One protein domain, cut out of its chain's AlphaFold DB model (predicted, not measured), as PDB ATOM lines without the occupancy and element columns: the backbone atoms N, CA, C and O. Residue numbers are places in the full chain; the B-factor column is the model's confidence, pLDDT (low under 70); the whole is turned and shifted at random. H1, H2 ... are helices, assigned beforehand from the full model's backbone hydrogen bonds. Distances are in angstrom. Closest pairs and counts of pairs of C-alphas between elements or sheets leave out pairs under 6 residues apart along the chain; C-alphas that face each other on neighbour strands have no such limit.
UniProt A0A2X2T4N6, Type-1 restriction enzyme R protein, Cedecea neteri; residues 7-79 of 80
ATOM      1  N   TYR A   7     -27.654  11.419  58.928       88.56
ATOM      2  CA  TYR A   7     -26.971  10.596  57.934       88.56
ATOM      3  C   TYR A   7     -27.105   9.087  58.201       88.56
ATOM      4  O   TYR A   7     -27.376   8.301  57.290       88.56
ATOM      5  N   GLU A   8     -26.931   8.654  59.454       91.19
ATOM      6  CA  GLU A   8     -27.097   7.243  59.825       91.19
ATOM      7  C   GLU A   8     -28.555   6.795  59.682       91.19
ATOM      8  O   GLU A   8     -28.810   5.689  59.202       91.19
ATOM      9  N   LEU A   9     -29.503   7.658  60.061       92.94
ATOM     10  CA  LEU A   9     -30.937   7.403  59.912       92.94
ATOM     11  C   LEU A   9     -31.342   7.288  58.435       92.94
ATOM     12  O   LEU A   9     -32.043   6.346  58.063       92.94
ATOM     13  N   GLU A  10     -30.863   8.196  57.585       92.38
ATOM     14  CA  GLU A  10     -31.091   8.167  56.138       92.38
ATOM     15  C   GLU A  10     -30.527   6.886  55.513       92.38
ATOM     16  O   GLU A  10     -31.230   6.179  54.789       92.38
ATOM     17  N   THR A  11     -29.286   6.529  55.854       93.19
ATOM     18  CA  THR A  11     -28.629   5.321  55.332       93.19
ATOM     19  C   THR A  11     -29.407   4.054  55.702       93.19
ATOM     20  O   THR A  11     -29.599   3.167  54.868       93.19
ATOM     21  N   GLN A  12     -29.890   3.957  56.945       94.38
ATOM     22  CA  GLN A  12     -30.705   2.824  57.391       94.38
ATOM     23  C   GLN A  12     -32.044   2.754  56.650       94.38
ATOM     24  O   GLN A  12     -32.439   1.671  56.214       94.38
ATOM     25  N   LEU A  13     -32.713   3.894  56.456       93.56
ATOM     26  CA  LEU A  13     -33.979   3.968  55.727       93.56
ATOM     27  C   LEU A  13     -33.819   3.541  54.264       93.56
ATOM     28  O   LEU A  13     -34.611   2.741  53.766       93.56
ATOM     29  N   ILE A  14     -32.776   4.024  53.586       93.62
ATOM     30  CA  ILE A  14     -32.466   3.639  52.205       93.62
ATOM     31  C   ILE A  14     -32.253   2.127  52.106       93.62
ATOM     32  O   ILE A  14     -32.870   1.472  51.266       93.62
ATOM     33  N   ASN A  15     -31.436   1.552  52.994       95.12
ATOM     34  CA  ASN A  15     -31.176   0.112  53.002       95.12
ATOM     35  C   ASN A  15     -32.459  -0.705  53.219       95.12
ATOM     36  O   ASN A  15     -32.645  -1.741  52.578       95.12
ATOM     37  N   GLN A  16     -33.364  -0.232  54.080       96.00
ATOM     38  CA  GLN A  16     -34.662  -0.870  54.289       96.00
ATOM     39  C   GLN A  16     -35.534  -0.824  53.025       96.00
ATOM     40  O   GLN A  16     -36.110  -1.844  52.649       96.00
ATOM     41  N   LEU A  17     -35.612   0.326  52.347       95.75
ATOM     42  CA  LEU A  17     -36.374   0.476  51.103       95.75
ATOM     43  C   LEU A  17     -35.817  -0.421  49.990       95.75
ATOM     44  O   LEU A  17     -36.576  -1.125  49.326       95.75
ATOM     45  N   VAL A  18     -34.495  -0.484  49.835       95.00
ATOM     46  CA  VAL A  18     -33.857  -1.398  48.874       95.00
ATOM     47  C   VAL A  18     -34.181  -2.859  49.209       95.00
ATOM     48  O   VAL A  18     -34.519  -3.637  48.316       95.00
ATOM     49  N   GLY A  19     -34.174  -3.228  50.495       95.31
ATOM     50  CA  GLY A  19     -34.609  -4.549  50.959       95.31
ATOM     51  C   GLY A  19     -36.082  -4.868  50.663       95.31
ATOM     52  O   GLY A  19     -36.437  -6.033  50.514       95.31
ATOM     53  N   MET A  20     -36.929  -3.846  50.520       95.44
ATOM     54  CA  MET A  20     -38.335  -3.951  50.106       95.44
ATOM     55  C   MET A  20     -38.525  -3.894  48.578       95.44
ATOM     56  O   MET A  20     -39.652  -3.740  48.111       95.44
ATOM     57  N   HIS A  21     -37.446  -4.040  47.801       92.81
ATOM     58  CA  HIS A  21     -37.427  -3.997  46.333       92.81
ATOM     59  C   HIS A  21     -37.716  -2.622  45.708       92.81
ATOM     60  O   HIS A  21     -38.092  -2.550  44.538       92.81
ATOM     61  N   TYR A  22     -37.504  -1.526  46.442       93.25
ATOM     62  CA  TYR A  22     -37.475  -0.197  45.831       93.25
ATOM     63  C   TYR A  22     -36.133   0.032  45.122       93.25
ATOM     64  O   TYR A  22     -35.067  -0.139  45.712       93.25
ATOM     65  N   GLU A  23     -36.184   0.438  43.851       92.00
ATOM     66  CA  GLU A  23     -34.995   0.840  43.092       92.00
ATOM     67  C   GLU A  23     -34.495   2.198  43.600       92.00
ATOM     68  O   GLU A  23     -35.245   3.176  43.645       92.00
ATOM     69  N   LEU A  24     -33.215   2.268  43.967       91.62
ATOM     70  CA  LEU A  24     -32.562   3.531  44.281       91.62
ATOM     71  C   LEU A  24     -32.171   4.235  42.976       91.62
ATOM     72  O   LEU A  24     -31.296   3.763  42.250       91.62
ATOM     73  N   VAL A  25     -32.804   5.374  42.696       91.44
ATOM     74  CA  VAL A  25     -32.565   6.163  41.479       91.44
ATOM     75  C   VAL A  25     -31.930   7.500  41.841       91.44
ATOM     76  O   VAL A  25     -32.415   8.208  42.721       91.44
ATOM     77  N   ASN A  26     -30.858   7.868  41.138       89.44
ATOM     78  CA  ASN A  26     -30.205   9.160  41.322       89.44
ATOM     79  C   ASN A  26     -30.896  10.240  40.470       89.44
ATOM     80  O   ASN A  26     -30.740  10.259  39.249       89.44
ATOM     81  N   VAL A  27     -31.659  11.126  41.113       91.75
ATOM     82  CA  VAL A  27     -32.352  12.256  40.474       91.75
ATOM     83  C   VAL A  27     -31.847  13.548  41.115       91.75
ATOM     84  O   VAL A  27     -32.191  13.856  42.252       91.75
ATOM     85  N   THR A  28     -31.003  14.286  40.395       93.44
ATOM     86  CA  THR A  28     -30.270  15.460  40.904       93.44
ATOM     87  C   THR A  28     -30.818  16.792  40.404       93.44
ATOM     88  O   THR A  28     -30.554  17.837  40.992       93.44
ATOM     89  N   ASP A  29     -31.565  16.765  39.306       93.62
ATOM     90  CA  ASP A  29     -32.065  17.949  38.613       93.62
ATOM     91  C   ASP A  29     -33.330  17.643  37.798       93.62
ATOM     92  O   ASP A  29     -33.728  16.489  37.610       93.62
ATOM     93  N   GLU A  30     -33.963  18.690  37.272       91.56
ATOM     94  CA  GLU A  30     -35.189  18.569  36.481       91.56
ATOM     95  C   GLU A  30     -35.008  17.702  35.221       91.56
ATOM     96  O   GLU A  30     -35.920  16.966  34.837       91.56
ATOM     97  N   THR A  31     -33.837  17.746  34.585       91.69
ATOM     98  CA  THR A  31     -33.549  16.948  33.384       91.69
ATOM     99  C   THR A  31     -33.492  15.468  33.738       91.69
ATOM    100  O   THR A  31     -34.144  14.653  33.083       91.69
ATOM    101  N   SER A  32     -32.797  15.122  34.825       92.62
ATOM    102  CA  SER A  32     -32.748  13.759  35.360       92.62
ATOM    103  C   SER A  32     -34.135  13.266  35.796       92.62
ATOM    104  O   SER A  32     -34.489  12.112  35.553       92.62
ATOM    105  N   MET A  33     -34.975  14.154  36.342       91.81
ATOM    106  CA  MET A  33     -36.345  13.832  36.739       91.81
ATOM    107  C   MET A  33     -37.231  13.526  35.524       91.81
ATOM    108  O   MET A  33     -37.969  12.540  35.537       91.81
ATOM    109  N   LYS A  34     -37.126  14.316  34.446       91.62
ATOM    110  CA  LYS A  34     -37.833  14.056  33.178       91.62
ATOM    111  C   LYS A  34     -37.362  12.767  32.510       91.62
ATOM    112  O   LYS A  34     -38.194  11.997  32.034       91.62
ATOM    113  N   ALA A  35     -36.055  12.509  32.506       92.88
ATOM    114  CA  ALA A  35     -35.493  11.275  31.966       92.88
ATOM    115  C   ALA A  35     -35.986  10.043  32.744       92.88
ATOM    116  O   ALA A  35     -36.395   9.054  32.137       92.88
ATOM    117  N   ASN A  36     -36.034  10.127  34.077       94.06
ATOM    118  CA  ASN A  36     -36.591   9.058  34.898       94.06
ATOM    119  C   ASN A  36     -38.091   8.862  34.629       94.06
ATOM    120  O   ASN A  36     -38.527   7.732  34.441       94.06
ATOM    121  N   LEU A  37     -38.876   9.942  34.530       92.56
ATOM    122  CA  LEU A  37     -40.302   9.850  34.188       92.56
ATOM    123  C   LEU A  37     -40.520   9.110  32.860       92.56
ATOM    124  O   LEU A  37     -41.370   8.224  32.791       92.56
ATOM    125  N   ARG A  38     -39.734   9.431  31.825       93.44
ATOM    126  CA  ARG A  38     -39.780   8.731  30.532       93.44
ATOM    127  C   ARG A  38     -39.508   7.238  30.684       93.44
ATOM    128  O   ARG A  38     -40.332   6.442  30.243       93.44
ATOM    129  N   LYS A  39     -38.420   6.872  31.370       93.50
ATOM    130  CA  LYS A  39     -38.057   5.470  31.635       93.50
ATOM    131  C   LYS A  39     -39.206   4.721  32.320       93.50
ATOM    132  O   LYS A  39     -39.547   3.615  31.918       93.50
ATOM    133  N   GLN A  40     -39.843   5.330  33.323       92.00
ATOM    134  CA  GLN A  40     -40.961   4.702  34.033       92.00
ATOM    135  C   GLN A  40     -42.199   4.516  33.143       92.00
ATOM    136  O   GLN A  40     -42.854   3.479  33.223       92.00
ATOM    137  N   ILE A  41     -42.508   5.475  32.261       91.81
ATOM    138  CA  ILE A  41     -43.600   5.341  31.282       91.81
ATOM    139  C   ILE A  41     -43.305   4.201  30.303       91.81
ATOM    140  O   ILE A  41     -44.194   3.400  30.010       91.81
ATOM    141  N   GLU A  42     -42.068   4.104  29.820       93.75
ATOM    142  CA  GLU A  42     -41.643   3.051  28.897       93.75
ATOM    143  C   GLU A  42     -41.742   1.664  29.546       93.75
ATOM    144  O   GLU A  42     -42.335   0.761  28.956       93.75
ATOM    145  N   ILE A  43     -41.269   1.508  30.787       92.44
ATOM    146  CA  ILE A  43     -41.392   0.259  31.559       92.44
ATOM    147  C   ILE A  43     -42.865  -0.097  31.782       92.44
ATOM    148  O   ILE A  43     -43.285  -1.221  31.499       92.44
ATOM    149  N   HIS A  44     -43.675   0.859  32.250       89.62
ATOM    150  CA  HIS A  44     -45.089   0.625  32.547       89.62
ATOM    151  C   HIS A  44     -45.871   0.146  31.315       89.62
ATOM    152  O   HIS A  44     -46.692  -0.767  31.407       89.62
ATOM    153  N   ASN A  45     -45.562   0.713  30.147       90.06
ATOM    154  CA  ASN A  45     -46.211   0.385  28.881       90.06
ATOM    155  C   ASN A  45     -45.514  -0.744  28.104       90.06
ATOM    156  O   ASN A  45     -45.922  -1.047  26.982       90.06
ATOM    157  N   ARG A  46     -44.488  -1.393  28.680       93.19
ATOM    158  CA  ARG A  46     -43.698  -2.462  28.035       93.19
ATOM    159  C   ARG A  46     -43.054  -2.022  26.713       93.19
ATOM    160  O   ARG A  46     -42.915  -2.810  25.780       93.19
ATOM    161  N   LEU A  47     -42.655  -0.756  26.642       92.31
ATOM    162  CA  LEU A  47     -41.991  -0.128  25.499       92.31
ATOM    163  C   LEU A  47     -40.460  -0.214  25.591       92.31
ATOM    164  O   LEU A  47     -39.760   0.446  24.837       92.31
ATOM    165  N   GLU A  48     -39.908  -1.052  26.470       87.81
ATOM    166  CA  GLU A  48     -38.452  -1.218  26.619       87.81
ATOM    167  C   GLU A  48     -37.768  -1.677  25.315       87.81
ATOM    168  O   GLU A  48     -36.620  -1.323  25.053       87.81
ATOM    169  N   ALA A  49     -38.481  -2.431  24.466       87.56
ATOM    170  CA  ALA A  49     -37.994  -2.870  23.153       87.56
ATOM    171  C   ALA A  49     -38.159  -1.814  22.042       87.56
ATOM    172  O   ALA A  49     -37.508  -1.911  21.003       87.56
ATOM    173  N   ALA A  50     -39.034  -0.827  22.246       89.75
ATOM    174  CA  ALA A  50     -39.301   0.266  21.316       89.75
ATOM    175  C   ALA A  50     -39.540   1.561  22.116       89.75
ATOM    176  O   ALA A  50     -40.695   1.955  22.299       89.75
ATOM    177  N   PRO A  51     -38.462   2.183  22.636       90.56
ATOM    178  CA  PRO A  51     -38.566   3.366  23.482       90.56
ATOM    179  C   PRO A  51     -39.240   4.520  22.749       90.56
ATOM    180  O   PRO A  51     -39.166   4.618  21.520       90.56
ATOM    181  N   LEU A  52     -39.854   5.427  23.509       91.12
ATOM    182  CA  LEU A  52     -40.442   6.632  22.934       91.12
ATOM    183  C   LEU A  52     -39.337   7.438  22.255       91.12
ATOM    184  O   LEU A  52     -38.203   7.456  22.722       91.12
ATOM    185  N   THR A  53     -39.647   8.145  21.180       94.19
ATOM    186  CA  THR A  53     -38.787   9.210  20.655       94.19
ATOM    187  C   THR A  53     -38.954  10.486  21.484       94.19
ATOM    188  O   THR A  53     -39.915  10.641  22.241       94.19
ATOM    189  N   ASP A  54     -38.044  11.451  21.329       92.44
ATOM    190  CA  ASP A  54     -38.137  12.729  22.053       92.44
ATOM    191  C   ASP A  54     -39.430  13.485  21.726       92.44
ATOM    192  O   ASP A  54     -40.043  14.097  22.601       92.44
ATOM    193  N   SER A  55     -39.880  13.408  20.470       93.81
ATOM    194  CA  SER A  55     -41.128  14.035  20.036       93.81
ATOM    195  C   SER A  55     -42.347  13.374  20.680       93.81
ATOM    196  O   SER A  55     -43.241  14.067  21.164       93.81
ATOM    197  N   GLU A  56     -42.386  12.043  20.725       92.50
ATOM    198  CA  GLU A  56     -43.478  11.293  21.354       92.50
ATOM    199  C   GLU A  56     -43.523  11.534  22.861       92.50
ATOM    200  O   GLU A  56     -44.588  11.835  23.406       92.50
ATOM    201  N   PHE A  57     -42.367  11.501  23.531       93.56
ATOM    202  CA  PHE A  57     -42.293  11.830  24.950       93.56
ATOM    203  C   PHE A  57     -42.758  13.265  25.222       93.56
ATOM    204  O   PHE A  57     -43.516  13.487  26.163       93.56
ATOM    205  N   ASN A  58     -42.389  14.235  24.379       93.56
ATOM    206  CA  ASN A  58     -42.865  15.613  24.516       93.56
ATOM    207  C   ASN A  58     -44.392  15.722  24.397       93.56
ATOM    208  O   ASN A  58     -45.009  16.469  25.157       93.56
ATOM    209  N   HIS A  59     -45.022  14.967  23.493       92.62
ATOM    210  CA  HIS A  59     -46.482  14.919  23.396       92.62
ATOM    211  C   HIS A  59     -47.131  14.356  24.665       92.62
ATOM    212  O   HIS A  59     -48.099  14.938  25.166       92.62
ATOM    213  N   VAL A  60     -46.585  13.266  25.212       90.25
ATOM    214  CA  VAL A  60     -47.053  12.678  26.477       90.25
ATOM    215  C   VAL A  60     -46.857  13.664  27.629       90.25
ATOM    216  O   VAL A  60     -47.787  13.930  28.386       90.25
ATOM    217  N   PHE A  61     -45.685  14.286  27.731       90.56
ATOM    218  CA  PHE A  61     -45.372  15.264  28.767       90.56
ATOM    219  C   PHE A  61     -46.309  16.479  28.724       90.56
ATOM    220  O   PHE A  61     -46.841  16.898  29.754       90.56
ATOM    221  N   LEU A  62     -46.580  17.019  27.533       90.56
ATOM    222  CA  LEU A  62     -47.559  18.090  27.349       90.56
ATOM    223  C   LEU A  62     -48.956  17.656  27.790       90.56
ATOM    224  O   LEU A  62     -49.660  18.436  28.421       90.56
ATOM    225  N   HIS A  63     -49.361  16.417  27.499       88.62
ATOM    226  CA  HIS A  63     -50.641  15.879  27.954       88.62
ATOM    227  C   HIS A  63     -50.725  15.801  29.487       88.62
ATOM    228  O   HIS A  63     -51.678  16.315  30.070       88.62
ATOM    229  N   LEU A  64     -49.697  15.245  30.137       86.50
ATOM    230  CA  LEU A  64     -49.612  15.119  31.598       86.50
ATOM    231  C   LEU A  64     -49.618  16.480  32.314       86.50
ATOM    232  O   LEU A  64     -50.066  16.589  33.454       86.50
ATOM    233  N   THR A  65     -49.131  17.533  31.652       86.00
ATOM    234  CA  THR A  65     -48.994  18.880  32.226       86.00
ATOM    235  C   THR A  65     -50.177  19.813  31.949       86.00
ATOM    236  O   THR A  65     -50.172  20.935  32.452       86.00
ATOM    237  N   LYS A  66     -51.224  19.366  31.234       83.62
ATOM    238  CA  LYS A  66     -52.408  20.190  30.897       83.62
ATOM    239  C   LYS A  66     -53.204  20.711  32.104       83.62
ATOM    240  O   LYS A  66     -53.943  21.679  31.947       83.62
ATOM    241  N   GLY A  67     -53.098  20.080  33.275       74.19
ATOM    242  CA  GLY A  67     -53.797  20.503  34.495       74.19
ATOM    243  C   GLY A  67     -53.195  21.762  35.133       74.19
ATOM    244  O   GLY A  67     -51.968  21.910  35.192       74.19
ATOM    245  N   ASN A  68     -54.059  22.645  35.646       74.88
ATOM    246  CA  ASN A  68     -53.639  23.846  36.377       74.88
ATOM    247  C   ASN A  68     -53.066  23.492  37.756       74.88
ATOM    248  O   ASN A  68     -52.118  24.131  38.207       74.88
ATOM    249  N   GLU A  69     -53.597  22.447  38.392       83.69
ATOM    250  CA  GLU A  69     -53.177  22.003  39.719       83.69
ATOM    251  C   GLU A  69     -52.392  20.687  39.667       83.69
ATOM    252  O   GLU A  69     -52.577  19.845  38.784       83.69
ATOM    253  N   VAL A  70     -51.519  20.471  40.657       84.44
ATOM    254  CA  VAL A  70     -50.742  19.222  40.797       84.44
ATOM    255  C   VAL A  70     -51.665  18.004  40.909       84.44
ATOM    256  O   VAL A  70     -51.350  16.943  40.374       84.44
ATOM    257  N   ILE A  71     -52.828  18.165  41.548       87.19
ATOM    258  CA  ILE A  71     -53.826  17.102  41.705       87.19
ATOM    259  C   ILE A  71     -54.412  16.700  40.346       87.19
ATOM    260  O   ILE A  71     -54.532  15.507  40.071       87.19
ATOM    261  N   ASP A  72     -54.711  17.661  39.469       86.88
ATOM    262  CA  ASP A  72     -55.216  17.377  38.120       86.88
ATOM    263  C   ASP A  72     -54.186  16.610  37.292       86.88
ATOM    264  O   ASP A  72     -54.515  15.619  36.644       86.88
ATOM    265  N   ARG A  73     -52.913  17.016  37.363       87.12
ATOM    266  CA  ARG A  73     -51.812  16.323  36.675       87.12
ATOM    267  C   ARG A  73     -51.623  14.897  37.195       87.12
ATOM    268  O   ARG A  73     -51.448  13.975  36.405       87.12
ATOM    269  N   ALA A  74     -51.715  14.698  38.512       85.25
ATOM    270  CA  ALA A  74     -51.652  13.372  39.126       85.25
ATOM    271  C   ALA A  74     -52.844  12.489  38.725       85.25
ATOM    272  O   ALA A  74     -52.679  11.280  38.557       85.25
ATOM    273  N   ARG A  75     -54.035  13.081  38.545       87.06
ATOM    274  CA  ARG A  75     -55.195  12.375  37.994       87.06
ATOM    275  C   ARG A  75     -54.928  11.933  36.565       87.06
ATOM    276  O   ARG A  75     -55.093  10.754  36.315       87.06
ATOM    277  N   ILE A  76     -54.463  12.820  35.683       86.38
ATOM    278  CA  ILE A  76     -54.137  12.475  34.286       86.38
ATOM    279  C   ILE A  76     -53.074  11.368  34.230       86.38
ATOM    280  O   ILE A  76     -53.224  10.427  33.467       86.38
ATOM    281  N   LEU A  77     -52.035  11.431  35.068       83.88
ATOM    282  CA  LEU A  77     -50.987  10.402  35.111       83.88
ATOM    283  C   LEU A  77     -51.505   9.022  35.554       83.88
ATOM    284  O   LEU A  77     -50.959   8.005  35.147       83.88
ATOM    285  N   ARG A  78     -52.519   8.985  36.428       84.50
ATOM    286  CA  ARG A  78     -53.156   7.742  36.893       84.50
ATOM    287  C   ARG A  78     -54.300   7.295  35.976       84.50
ATOM    288  O   ARG A  78     -54.751   6.156  36.074       84.50
ATOM    289  N   ASP A  79     -54.828   8.203  35.167       77.44
ATOM    290  CA  ASP A  79     -55.976   7.951  34.313       77.44
ATOM    291  C   ASP A  79     -55.526   7.191  33.063       77.44
ATOM    292  O   ASP A  79     -55.063   7.788  32.099       77.44
TER     293      ASP A  79
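This is residues 7 to 79 of the 80 residues of the protein "Type-1 restriction enzyme R protein" of Cedecea neteri (UniProt A0A2X2T4N6). The longest helix, H2, stands in the middle of a loose, open string of four helices: on one side H3 crosses near it at about a right angle and forms a corner with H4, and on the other side H1 is held off as an arm, with residues 7 to 13 and 16 to 21 sticking out. The printed part has 73 residues, with named helices H1, H2, H3 and H4 in that order and no named strand; the class is all helix. The whole is loose, with a radius of gyration of the C-alphas of 15.2 A, and spans 42 by 33 by 23 A.

H2 is residues 30 to 44, 20.9 A long from first to last C-alpha, beginning at C-alpha 30 at (-35.189, 18.569, 36.481). H1 is residues 7 to 19, 18.3 A, and C-alpha 7 is at (-26.971, 10.596, 57.934). H3 is residues 54 to 64, 15.1 A. H4 is residues 70 to 78, 12.4 A, ending at C-alpha 78 at (-53.156, 7.742, 36.893).

H2 and H3 are close but not clearly touching; their closest C-alphas, those of Arg 38 and Phe 57, are 6.9 A apart. Their lines are about perpendicular, at 90 degrees. H3 and H4 touch, the closest C-alphas being those of Leu 64 and Arg 73, 5.7 A apart. They run opposite ways at a steep tilt of 60 degrees. H2 and H4 are apart, and H1 is apart from H2, H3 and H4. In H1, H2, H3 and H4 every O i to N i+4 pair is within hydrogen-bond range.

The two C-alphas farthest apart, those of Glu 8 and Ser 55, are 42.7 A apart. Without the stretches that stand free, the body has 60 residues and spans 35 by 30 by 21 A. The printed part has no cut. The link from H3 to H4 is tight; those from H1 to H2 and from H2 to H3 are short. The mean pLDDT of the printed part is 90.4, and no printed residue is under 70.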